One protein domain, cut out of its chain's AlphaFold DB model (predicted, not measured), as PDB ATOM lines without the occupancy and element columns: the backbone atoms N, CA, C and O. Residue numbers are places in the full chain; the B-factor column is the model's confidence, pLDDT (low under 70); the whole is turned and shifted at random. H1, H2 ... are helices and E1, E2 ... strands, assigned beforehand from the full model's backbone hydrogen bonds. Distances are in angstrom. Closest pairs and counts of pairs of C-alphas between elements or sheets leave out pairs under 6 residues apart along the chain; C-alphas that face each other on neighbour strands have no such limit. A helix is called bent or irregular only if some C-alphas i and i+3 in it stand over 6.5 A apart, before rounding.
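AT A GLANCE: This is residues 6 to 86 of the 90 residues of the protein "C2H2-type domain-containing protein" of Candidatus Nealsonbacteria bacterium (UniProt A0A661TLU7). The model is elongated, with two unequal lobes set end to end: a larger one, in which H1 packs on one face of a strongly twisted sheet of three strands, E4, E1 and E5, and a smaller one made of the helical hairpin of H2 and H3. The strand hairpin of E2 and E3 sits in the larger lobe near the last residue of E1 and near H1, while E5 bends and runs towards the smaller lobe, where residues 64 to 65 pair with its last residues. The printed part has 81 residues, with five named strands and three named helices in the order E1, E2, E3, E4, H1, E5, H2, H3; both sheets, E4 - E1 - E5 and E2 - E3, are antiparallel, and the class is mixed, helices and strands. It is only just loose, close to compact, with a radius of gyration of the C-alphas of 14.4 A and spans of 46 by 17 by 17 A.

IN THESE COORDINATES: E1, residues 6 to 12, begins at C-alpha 6 at (20.328, 34.396, -33.283) and is 18.0 A long from first to last C-alpha. E2 is residues 18 to 20 and E3 residues 23 to 25. E4, residues 30 to 36, measures 18.8 A, and H1, residues 37 to 44, follows it directly and measures 10.8 A. E5, residues 49 to 57, begins at C-alpha 49 at (23.711, 23.411, -44.048), is 21.0 A long and bends by 72 degrees at residue 52. H2, residues 68 to 78, is 15.2 A long. H3, residues 80 to 86, is 10.6 A long and ends at C-alpha 86 at (8.323, 44.103, -32.358); it is irregular, with C-alphas 81 and 84 7.0 A apart.

HOW THE PARTS SIT: In the larger sheet E1 is the inner strand, and E4 and E5 are edge strands. E1 and E5 are antiparallel at 169 degrees, with N 7 and O 55 at 2.8 A and N 50 and O 11 at 2.8 A, within hydrogen-bond range. E4 and E1 are antiparallel at 141 degrees, with N 8 and O 33 at 2.8 A. H1 is on this sheet at a height over the sheet of 8.2 A; it is over E1 and runs along the strands, at 19 degrees to E1 on the local plane. E4, H1 and E5 form a split strand-helix-strand unit, two strands running the same way with E1 between them, and its crossover is right-handed. The sheet with H1 and H2 makes two layers, helices on one face of a sheet. E2 and E3 form a hairpin, antiparallel at 158 degrees, with N 18 and O 25 at 2.9 A. The closest C-alphas of E1 and E3, those of Asn 12 and Phe 25, are 6.5 A apart, and those of E2 and H1, Arg 20 and Ile 43, are 7.0 A apart. H2 is on the larger sheet with its residues 68 to 72; the closest C-alphas of E5 and H2, those of Tyr 56 and Arg 68, are 6.1 A apart. H2 and H3 form a helical hairpin and touch, the closest C-alphas being those of Thr 76 and Lys 83 at 5.3 A; they run opposite ways at a shallow tilt of 34 degrees, only just short of steep. H3 is not on the larger sheet, and H1 is apart from both H2 and H3. In H2 every O i to N i+4 pair is within hydrogen-bond range, in H1 3 of 4 are, and in H3 0 of 3 are, beside 3 of 4 O i to N i+3 pairs.

THE WHOLE: The outline is a rod, and the two C-alphas farthest apart, those of Gly 15 and Glu 81, are 46.2 A apart. The printed part has no cut. No link is long; the link from E5 to H2, 10 residues, is short, and the others are tight. The mean pLDDT of the printed part is 90.6, that of H3 is 82, and no printed residue is under 70.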
ATOM      1  N   CYS A   6      20.427  35.790 -33.658       93.12
ATOM      2  CA  CYS A   6      20.328  34.396 -33.283       93.12
ATOM      3  C   CYS A   6      21.731  33.793 -33.292       93.12
ATOM      4  O   CYS A   6      22.472  33.959 -34.262       93.12
ATOM      5  N   ARG A   7      22.077  33.053 -32.241       94.94
ATOM      6  CA  ARG A   7      23.235  32.167 -32.230       94.94
ATOM      7  C   ARG A   7      22.809  30.816 -32.774       94.94
ATOM      8  O   ARG A   7      21.898  30.193 -32.232       94.94
ATOM      9  N   ILE A   8      23.443  30.364 -33.845       94.31
ATOM     10  CA  ILE A   8      23.155  29.071 -34.455       94.31
ATOM     11  C   ILE A   8      24.380  28.177 -34.468       94.31
ATOM     12  O   ILE A   8      25.494  28.644 -34.685       94.31
ATOM     13  N   LYS A   9      24.156  26.882 -34.261       95.38
ATOM     14  CA  LYS A   9      25.157  25.836 -34.456       95.38
ATOM     15  C   LYS A   9      24.856  25.136 -35.773       95.38
ATOM     16  O   LYS A   9      23.809  24.500 -35.891       95.38
ATOM     17  N   VAL A  10      25.750  25.281 -36.746       94.75
ATOM     18  CA  VAL A  10      25.570  24.779 -38.116       94.75
ATOM     19  C   VAL A  10      26.644  23.756 -38.430       94.75
ATOM     20  O   VAL A  10      27.798  23.942 -38.046       94.75
ATOM     21  N   TYR A  11      26.253  22.697 -39.123       93.81
ATOM     22  CA  TYR A  11      27.142  21.726 -39.739       93.81
ATOM     23  C   TYR A  11      26.992  21.781 -41.256       93.81
ATOM     24  O   TYR A  11      25.876  21.887 -41.760       93.81
ATOM     25  N   ASN A  12      28.105  21.718 -41.974       92.94
ATOM     26  CA  ASN A  12      28.126  21.739 -43.429       92.94
ATOM     27  C   ASN A  12      28.415  20.335 -43.975       92.94
ATOM     28  O   ASN A  12      29.520  19.826 -43.809       92.94
ATOM     29  N   HIS A  13      27.432  19.743 -44.651       91.06
ATOM     30  CA  HIS A  13      27.515  18.401 -45.240       91.06
ATOM     31  C   HIS A  13      28.089  18.381 -46.663       91.06
ATOM     32  O   HIS A  13      28.297  17.306 -47.209       91.06
ATOM     33  N   LYS A  14      28.347  19.538 -47.286       87.94
ATOM     34  CA  LYS A  14      28.724  19.612 -48.709       87.94
ATOM     35  C   LYS A  14      30.119  19.049 -49.021       87.94
ATOM     36  O   LYS A  14      30.433  18.837 -50.183       87.94
ATOM     37  N   GLY A  15      30.989  18.894 -48.021       86.69
ATOM     38  CA  GLY A  15      32.413  18.586 -48.244       86.69
ATOM     39  C   GLY A  15      33.226  19.762 -48.811       86.69
ATOM     40  O   GLY A  15      34.444  19.688 -48.917       86.69
ATOM     41  N   GLU A  16      32.583  20.896 -49.108       90.38
ATOM     42  CA  GLU A  16      33.218  22.129 -49.586       90.38
ATOM     43  C   GLU A  16      32.797  23.342 -48.749       90.38
ATOM     44  O   GLU A  16      31.754  23.344 -48.094       90.38
ATOM     45  N   ARG A  17      33.579  24.425 -48.804       91.06
ATOM     46  CA  ARG A  17      33.235  25.694 -48.143       91.06
ATOM     47  C   ARG A  17      31.981  26.317 -48.770       91.06
ATOM     48  O   ARG A  17      31.923  26.524 -49.979       91.06
ATOM     49  N   ILE A  18      31.021  26.720 -47.939       89.06
ATOM     50  CA  ILE A  18      29.829  27.466 -48.371       89.06
ATOM     51  C   ILE A  18      29.938  28.917 -47.902       89.06
ATOM     52  O   ILE A  18      30.141  29.181 -46.722       89.06
ATOM     53  N   ASN A  19      29.752  29.870 -48.815       89.94
ATOM     54  CA  ASN A  19      29.629  31.289 -48.484       89.94
ATOM     55  C   ASN A  19      28.155  31.687 -48.595       89.94
ATOM     56  O   ASN A  19      27.593  31.658 -49.689       89.94
ATOM     57  N   ARG A  20      27.508  32.042 -47.480       85.94
ATOM     58  CA  ARG A  20      26.087  32.427 -47.482       85.94
ATOM     59  C   ARG A  20      25.786  33.462 -46.410       85.94
ATOM     60  O   ARG A  20      26.280  33.356 -45.294       85.94
ATOM     61  N   SER A  21      24.991  34.478 -46.750       83.62
ATOM     62  CA  SER A  21      24.574  35.544 -45.820       83.62
ATOM     63  C   SER A  21      25.740  36.195 -45.056       83.62
ATOM     64  O   SER A  21      25.635  36.476 -43.863       83.62
ATOM     65  N   ARG A  22      26.870  36.418 -45.749       85.94
ATOM     66  CA  ARG A  22      28.146  36.933 -45.200       85.94
ATOM     67  C   ARG A  22      28.822  36.032 -44.154       85.94
ATOM     68  O   ARG A  22      29.742  36.474 -43.476       85.94
ATOM     69  N   CYS A  23      28.385  34.785 -44.026       87.19
ATOM     70  CA  CYS A  23      29.025  33.762 -43.212       87.19
ATOM     71  C   CYS A  23      29.765  32.775 -44.112       87.19
ATOM     72  O   CYS A  23      29.291  32.420 -45.195       87.19
ATOM     73  N   VAL A  24      30.926  32.330 -43.640       91.06
ATOM     74  CA  VAL A  24      31.716  31.282 -44.278       91.06
ATOM     75  C   VAL A  24      31.545  30.014 -43.460       91.06
ATOM     76  O   VAL A  24      31.964  29.975 -42.306       91.06
ATOM     77  N   PHE A  25      30.936  28.998 -44.057       90.56
ATOM     78  CA  PHE A  25      30.732  27.687 -43.459       90.56
ATOM     79  C   PHE A  25      31.831  26.740 -43.963       90.56
ATOM     80  O   PHE A  25      31.842  26.405 -45.152       90.56
ATOM     81  N   PRO A  26      32.789  26.343 -43.109       89.31
ATOM     82  CA  PRO A  26      33.826  25.382 -43.467       89.31
ATOM     83  C   PRO A  26      33.220  23.999 -43.756       89.31
ATOM     84  O   PRO A  26      32.129  23.713 -43.261       89.31
ATOM     85  N   PRO A  27      33.868  23.175 -44.596       92.88
ATOM     86  CA  PRO A  27      33.410  21.818 -44.894       92.88
ATOM     87  C   PRO A  27      33.488  20.919 -43.658       92.88
ATOM     88  O   PRO A  27      34.428  21.039 -42.878       92.88
ATOM     89  N   GLU A  28      32.492  20.044 -43.489       87.19
ATOM     90  CA  GLU A  28      32.488  18.938 -42.513       87.19
ATOM     91  C   GLU A  28      32.764  19.351 -41.056       87.19
ATOM     92  O   GLU A  28      33.197  18.558 -40.221       87.19
ATOM     93  N   GLU A  29      32.460  20.603 -40.710       88.81
ATOM     94  CA  GLU A  29      32.731  21.158 -39.388       88.81
ATOM     95  C   GLU A  29      31.464  21.741 -38.751       88.81
ATOM     96  O   GLU A  29      30.631  22.388 -39.396       88.81
ATOM     97  N   LYS A  30      31.314  21.513 -37.438       91.38
ATOM     98  CA  LYS A  30      30.259  22.119 -36.616       91.38
ATOM     99  C   LYS A  30      30.774  23.437 -36.065       91.38
ATOM    100  O   LYS A  30      31.635  23.433 -35.191       91.38
ATOM    101  N   LYS A  31      30.184  24.554 -36.481       92.44
ATOM    102  CA  LYS A  31      30.601  25.879 -36.010       92.44
ATOM    103  C   LYS A  31      29.422  26.724 -35.558       92.44
ATOM    104  O   LYS A  31      28.284  26.545 -36.001       92.44
ATOM    105  N   ILE A  32      29.700  27.597 -34.596       93.56
ATOM    106  CA  ILE A  32      28.717  28.487 -33.987       93.56
ATOM    107  C   ILE A  32      28.838  29.859 -34.645       93.56
ATOM    108  O   ILE A  32      29.937  30.395 -34.761       93.56
ATOM    109  N   TYR A  33      27.704  30.426 -35.045       92.88
ATOM    110  CA  TYR A  33      27.623  31.732 -35.690       92.88
ATOM    111  C   TYR A  33      26.565  32.589 -35.013       92.88
ATOM    112  O   TYR A  33      25.476  32.107 -34.706       92.88
ATOM    113  N   THR A  34      26.863  33.873 -34.843       93.12
ATOM    114  CA  THR A  34      25.878  34.878 -34.439       93.12
ATOM    115  C   THR A  34      25.427  35.622 -35.683       93.12
ATOM    116  O   THR A  34      26.206  36.335 -36.311       93.12
ATOM    117  N   ILE A  35      24.169  35.427 -36.064       92.19
ATOM    118  CA  ILE A  35      23.601  35.950 -37.306       92.19
ATOM    119  C   ILE A  35      22.316  36.725 -37.036       92.19
ATOM    120  O   ILE A  35      21.697  36.595 -35.985       92.19
ATOM    121  N   LYS A  36      21.870  37.517 -38.010       90.56
ATOM    122  CA  LYS A  36      20.573  38.208 -37.945       90.56
ATOM    123  C   LYS A  36      19.431  37.273 -38.364       90.56
ATOM    124  O   LYS A  36      19.647  36.340 -39.134       90.56
ATOM    125  N   ASP A  37      18.204  37.572 -37.935       85.00
ATOM    126  CA  ASP A  37      16.997  36.792 -38.287       85.00
ATOM    127  C   ASP A  37      16.813  36.606 -39.807       85.00
ATOM    128  O   ASP A  37      16.452  35.524 -40.262       85.00
ATOM    129  N   MET A  38      17.148  37.624 -40.609       85.19
ATOM    130  CA  MET A  38      17.099  37.522 -42.076       85.19
ATOM    131  C   MET A  38      18.065  36.460 -42.624       85.19
ATOM    132  O   MET A  38      17.664  35.629 -43.437       85.19
ATOM    133  N   ALA A  39      19.303  36.424 -42.121       90.31
ATOM    134  CA  ALA A  39      20.303  35.435 -42.525       90.31
ATOM    135  C   ALA A  39      19.900  34.010 -42.109       90.31
ATOM    136  O   ALA A  39      20.174  33.048 -42.824       90.31
ATOM    137  N   LEU A  40      19.190  33.856 -40.982       90.06
ATOM    138  CA  LEU A  40      18.711  32.550 -40.523       90.06
ATOM    139  C   LEU A  40      17.776  31.895 -41.546       90.06
ATOM    140  O   LEU A  40      17.839  30.683 -41.749       90.06
ATOM    141  N   ARG A  41      16.920  32.687 -42.204       88.44
ATOM    142  CA  ARG A  41      16.007  32.188 -43.241       88.44
ATOM    143  C   ARG A  41      16.766  31.674 -44.461       88.44
ATOM    144  O   ARG A  41      16.419  30.622 -44.986       88.44
ATOM    145  N   GLU A  42      17.807  32.384 -44.881       90.06
ATOM    146  CA  GLU A  42      18.643  31.975 -46.012       90.06
ATOM    147  C   GLU A  42      19.446  30.708 -45.704       90.06
ATOM    148  O   GLU A  42      19.518  29.813 -46.542       90.06
ATOM    149  N   ILE A  43      20.009  30.601 -44.497       90.38
ATOM    150  CA  ILE A  43      20.785  29.428 -44.074       90.38
ATOM    151  C   ILE A  43      19.883  28.198 -43.974       90.38
ATOM    152  O   ILE A  43      20.253  27.141 -44.472       90.38
ATOM    153  N   ARG A  44      18.663  28.343 -43.436       90.25
ATOM    154  CA  ARG A  44      17.650  27.269 -43.419       90.25
ATOM    155  C   ARG A  44      17.248  26.782 -44.809       90.25
ATOM    156  O   ARG A  44      16.831  25.639 -44.942       90.25
ATOM    157  N   ALA A  45      17.323  27.641 -45.823       91.12
ATOM    158  CA  ALA A  45      17.008  27.265 -47.197       91.12
ATOM    159  C   ALA A  45      18.142  26.471 -47.877       91.12
ATOM    160  O   ALA A  45      17.948  25.942 -48.970       91.12
ATOM    161  N   CYS A  46      19.332  26.396 -47.270       90.50
ATOM    162  CA  CYS A  46      20.452  25.612 -47.779       90.50
ATOM    163  C   CYS A  46      20.334  24.164 -47.299       90.50
ATOM    164  O   CYS A  46      20.453  23.911 -46.105       90.50
ATOM    165  N   LYS A  47      20.141  23.211 -48.216       90.25
ATOM    166  CA  LYS A  47      20.020  21.783 -47.866       90.25
ATOM    167  C   LYS A  47      21.317  21.208 -47.290       90.25
ATOM    168  O   LYS A  47      21.268  20.333 -46.438       90.25
ATOM    169  N   ASP A  48      22.455  21.746 -47.720       92.50
ATOM    170  CA  ASP A  48      23.774  21.294 -47.276       92.50
ATOM    171  C   ASP A  48      24.168  21.822 -45.885       92.50
ATOM    172  O   ASP A  48      25.120  21.327 -45.281       92.50
ATOM    173  N   LEU A  49      23.461  22.839 -45.370       92.19
ATOM    174  CA  LEU A  49      23.711  23.411 -44.048       92.19
ATOM    175  C   LEU A  49      22.672  22.898 -43.057       92.19
ATOM    176  O   LEU A  49      21.517  23.322 -43.043       92.19
ATOM    177  N   GLU A  50      23.107  22.029 -42.161       93.38
ATOM    178  CA  GLU A  50      22.262  21.487 -41.113       93.38
ATOM    179  C   GLU A  50      22.391  22.316 -39.834       93.38
ATOM    180  O   GLU A  50      23.451  22.396 -39.209       93.38
ATOM    181  N   ILE A  51      21.285  22.917 -39.398       92.94
ATOM    182  CA  ILE A  51      21.243  23.672 -38.146       92.94
ATOM    183  C   ILE A  51      20.905  22.719 -36.998       92.94
ATOM    184  O   ILE A  51      19.776  22.248 -36.884       92.94
ATOM    185  N   LYS A  52      21.874  22.476 -36.115       93.31
ATOM    186  CA  LYS A  52      21.710  21.620 -34.932       93.31
ATOM    187  C   LYS A  52      21.081  22.349 -33.749       93.31
ATOM    188  O   LYS A  52      20.351  21.737 -32.979       93.31
ATOM    189  N   GLU A  53      21.367  23.637 -33.576       94.38
ATOM    190  CA  GLU A  53      20.820  24.421 -32.464       94.38
ATOM    191  C   GLU A  53      20.601  25.883 -32.859       94.38
ATOM    192  O   GLU A  53      21.367  26.438 -33.648       94.38
ATOM    193  N   ILE A  54      19.556  26.506 -32.299       94.62
ATOM    194  CA  ILE A  54      19.229  27.924 -32.482       94.62
ATOM    195  C   ILE A  54      18.900  28.535 -31.119       94.62
ATOM    196  O   ILE A  54      17.957  28.107 -30.452       94.62
ATOM    197  N   LYS A  55      19.637  29.579 -30.738       95.56
ATOM    198  CA  LYS A  55      19.340  30.458 -29.606       95.56
ATOM    199  C   LYS A  55      18.996  31.845 -30.137       95.56
ATOM    200  O   LYS A  55      19.768  32.440 -30.877       95.56
ATOM    201  N   TYR A  56      17.843  32.370 -29.767       93.88
ATOM    202  CA  TYR A  56      17.403  33.726 -30.065       93.88
ATOM    203  C   TYR A  56      17.912  34.650 -28.964       93.88
ATOM    204  O   TYR A  56      17.649  34.398 -27.788       93.88
ATOM    205  N   ILE A  57      18.634  35.701 -29.334       93.88
ATOM    206  CA  ILE A  57      19.274  36.621 -28.395       93.88
ATOM    207  C   ILE A  57      18.424  37.884 -28.291       93.88
ATOM    208  O   ILE A  57      18.035  38.474 -29.303       93.88
ATOM    209  N   CYS A  58      18.140  38.307 -27.061       92.19
ATOM    210  CA  CYS A  58      17.507  39.593 -26.816       92.19
ATOM    211  C   CYS A  58      18.471  40.727 -27.173       92.19
ATOM    212  O   CYS A  58      19.513  40.826 -26.539       92.19
ATOM    213  N   PRO A  59      18.140  41.624 -28.116       90.19
ATOM    214  CA  PRO A  59      19.035  42.721 -28.488       90.19
ATOM    215  C   PRO A  59      19.177  43.800 -27.399       90.19
ATOM    216  O   PRO A  59      19.971  44.715 -27.571       90.19
ATOM    217  N   ILE A  60      18.392  43.718 -26.317       91.06
ATOM    218  CA  ILE A  60      18.338  44.723 -25.243       91.06
ATOM    219  C   ILE A  60      19.174  44.278 -24.037       91.06
ATOM    220  O   ILE A  60      19.907  45.075 -23.467       91.06
ATOM    221  N   CYS A  61      19.095  42.996 -23.663       93.12
ATOM    222  CA  CYS A  61      19.799  42.449 -22.496       93.12
ATOM    223  C   CYS A  61      20.682  41.227 -22.803       93.12
ATOM    224  O   CYS A  61      21.167  40.573 -21.886       93.12
ATOM    225  N   ASN A  62      20.853  40.870 -24.080       91.75
ATOM    226  CA  ASN A  62      21.642  39.728 -24.563       91.75
ATOM    227  C   ASN A  62      21.247  38.351 -24.000       91.75
ATOM    228  O   ASN A  62      21.966  37.371 -24.181       91.75
ATOM    229  N   ARG A  63      20.076  38.240 -23.364       94.00
ATOM    230  CA  ARG A  63      19.578  36.968 -22.838       94.00
ATOM    231  C   ARG A  63      19.216  36.011 -23.972       94.00
ATOM    232  O   ARG A  63      18.582  36.408 -24.952       94.00
ATOM    233  N   GLU A  64      19.613  34.753 -23.819       94.62
ATOM    234  CA  GLU A  64      19.430  33.709 -24.826       94.62
ATOM    235  C   GLU A  64      18.154  32.895 -24.583       94.62
ATOM    236  O   GLU A  64      17.837  32.515 -23.455       94.62
ATOM    237  N   PHE A  65      17.435  32.579 -25.659       94.62
ATOM    238  CA  PHE A  65      16.186  31.819 -25.626       94.62
ATOM    239  C   PHE A  65      16.191  30.717 -26.681       94.62
ATOM    240  O   PHE A  65      16.592  30.937 -27.815       94.62
ATOM    241  N   ASN A  66      15.643  29.544 -26.372       92.94
ATOM    242  CA  ASN A  66      15.572  28.440 -27.344       92.94
ATOM    243  C   ASN A  66      14.488  28.634 -28.423       92.94
ATOM    244  O   ASN A  66      14.455  27.911 -29.416       92.94
ATOM    245  N   LYS A  67      13.556  29.578 -28.229       91.06
ATOM    246  CA  LYS A  67      12.396  29.784 -29.110       91.06
ATOM    247  C   LYS A  67      12.142  31.271 -29.349       91.06
ATOM    248  O   LYS A  67      12.223  32.071 -28.417       91.06
ATOM    249  N   ARG A  68      11.731  31.624 -30.575       90.00
ATOM    250  CA  ARG A  68      11.414  33.011 -30.970       90.00
ATOM    251  C   ARG A  68      10.288  33.616 -30.131       90.00
ATOM    252  O   ARG A  68      10.419  34.741 -29.668       90.00
ATOM    253  N   HIS A  69       9.206  32.869 -29.891       90.12
ATOM    254  CA  HIS A  69       8.108  33.357 -29.046       90.12
ATOM    255  C   HIS A  69       8.562  33.614 -27.604       90.12
ATOM    256  O   HIS A  69       8.127  34.590 -27.010       90.12
ATOM    257  N   GLY A  70       9.483  32.801 -27.069       93.06
ATOM    258  CA  GLY A  70      10.036  32.997 -25.728       93.06
ATOM    259  C   GLY A  70      10.782  34.325 -25.616       93.06
ATOM    260  O   GLY A  70      10.563  35.071 -24.665       93.06
ATOM    261  N   LEU A  71      11.572  34.669 -26.640       93.12
ATOM    262  CA  LEU A  71      12.207  35.980 -26.731       93.12
ATOM    263  C   LEU A  71      11.172  37.117 -26.823       93.12
ATOM    264  O   LEU A  71      11.299  38.121 -26.130       93.12
ATOM    265  N   ILE A  72      10.130  36.966 -27.644       90.56
ATOM    266  CA  ILE A  72       9.067  37.978 -27.788       90.56
ATOM    267  C   ILE A  72       8.338  38.210 -26.457       90.56
ATOM    268  O   ILE A  72       8.124  39.359 -26.062       90.56
ATOM    269  N   THR A  73       7.978  37.139 -25.745       93.12
ATOM    270  CA  THR A  73       7.357  37.221 -24.417       93.12
ATOM    271  C   THR A  73       8.293  37.890 -23.420       93.12
ATOM    272  O   THR A  73       7.847  38.738 -22.651       93.12
ATOM    273  N   HIS A  74       9.583  37.553 -23.454       93.88
ATOM    274  CA  HIS A  74      10.583  38.202 -22.620       93.88
ATOM    275  C   HIS A  74      10.656  39.708 -22.890       93.88
ATOM    276  O   HIS A  74      10.523  40.471 -21.943       93.88
ATOM    277  N   ILE A  75      10.780  40.142 -24.149       92.44
ATOM    278  CA  ILE A  75      10.811  41.573 -24.493       92.44
ATOM    279  C   ILE A  75       9.520  42.247 -24.024       92.44
ATOM    280  O   ILE A  75       9.568  43.271 -23.366       92.44
ATOM    281  N   THR A  76       8.361  41.632 -24.256       90.94
ATOM    282  CA  THR A  76       7.067  42.202 -23.847       90.94
ATOM    283  C   THR A  76       6.945  42.404 -22.330       90.94
ATOM    284  O   THR A  76       6.261  43.333 -21.910       90.94
ATOM    285  N   LYS A  77       7.567  41.539 -21.515       93.69
ATOM    286  CA  LYS A  77       7.479  41.586 -20.044       93.69
ATOM    287  C   LYS A  77       8.616  42.372 -19.388       93.69
ATOM    288  O   LYS A  77       8.364  43.135 -18.469       93.69
ATOM    289  N   ALA A  78       9.852  42.150 -19.826       94.06
ATOM    290  CA  ALA A  78      11.057  42.729 -19.232       94.06
ATOM    291  C   ALA A  78      11.480  44.047 -19.897       94.06
ATOM    292  O   ALA A  78      12.191  44.835 -19.285       94.06
ATOM    293  N   HIS A  79      11.046  44.283 -21.137       92.00
ATOM    294  CA  HIS A  79      11.341  45.488 -21.913       92.00
ATOM    295  C   HIS A  79      10.045  46.054 -22.525       92.00
ATOM    296  O   HIS A  79       9.899  46.106 -23.751       92.00
ATOM    297  N   PRO A  80       9.060  46.425 -21.686       87.94
ATOM    298  CA  PRO A  80       7.733  46.832 -22.143       87.94
ATOM    299  C   PRO A  80       7.774  48.047 -23.075       87.94
ATOM    300  O   PRO A  80       6.975  48.115 -24.010       87.94
ATOM    301  N   GLU A  81       8.735  48.953 -22.874       87.94
ATOM    302  CA  GLU A  81       9.000  50.064 -23.785       87.94
ATOM    303  C   GLU A  81       9.353  49.555 -25.189       87.94
ATOM    304  O   GLU A  81       8.774  50.003 -26.158       87.94
ATOM    305  N   GLU A  82      10.149  48.503 -25.350       85.69
ATOM    306  CA  GLU A  82      10.594  48.037 -26.670       85.69
ATOM    307  C   GLU A  82       9.544  47.206 -27.428       85.69
ATOM    308  O   GLU A  82       9.735  46.843 -28.597       85.69
ATOM    309  N   LYS A  83       8.390  46.931 -26.806       80.62
ATOM    310  CA  LYS A  83       7.296  46.143 -27.392       80.62
ATOM    311  C   LYS A  83       6.800  46.716 -28.722       80.62
ATOM    312  O   LYS A  83       6.469  45.949 -29.628       80.62
ATOM    313  N   TYR A  84       6.745  48.041 -28.877       78.06
ATOM    314  CA  TYR A  84       6.258  48.661 -30.119       78.06
ATOM    315  C   TYR A  84       7.184  48.383 -31.311       78.06
ATOM    316  O   TYR A  84       6.718  48.313 -32.449       78.06
ATOM    317  N   LYS A  85       8.474  48.119 -31.067       79.81
ATOM    318  CA  LYS A  85       9.462  47.809 -32.110       79.81
ATOM    319  C   LYS A  85       9.387  46.360 -32.617       79.81
ATOM    320  O   LYS A  85      10.032  46.051 -33.626       79.81
ATOM    321  N   LEU A  86       8.607  45.491 -31.954       74.88
ATOM    322  CA  LEU A  86       8.323  44.103 -32.358       74.88
ATOM    323  C   LEU A  86       7.257  44.002 -33.460       74.88
ATOM    324  O   LEU A  86       7.214  43.005 -34.179       74.88
TER     325      LEU A  86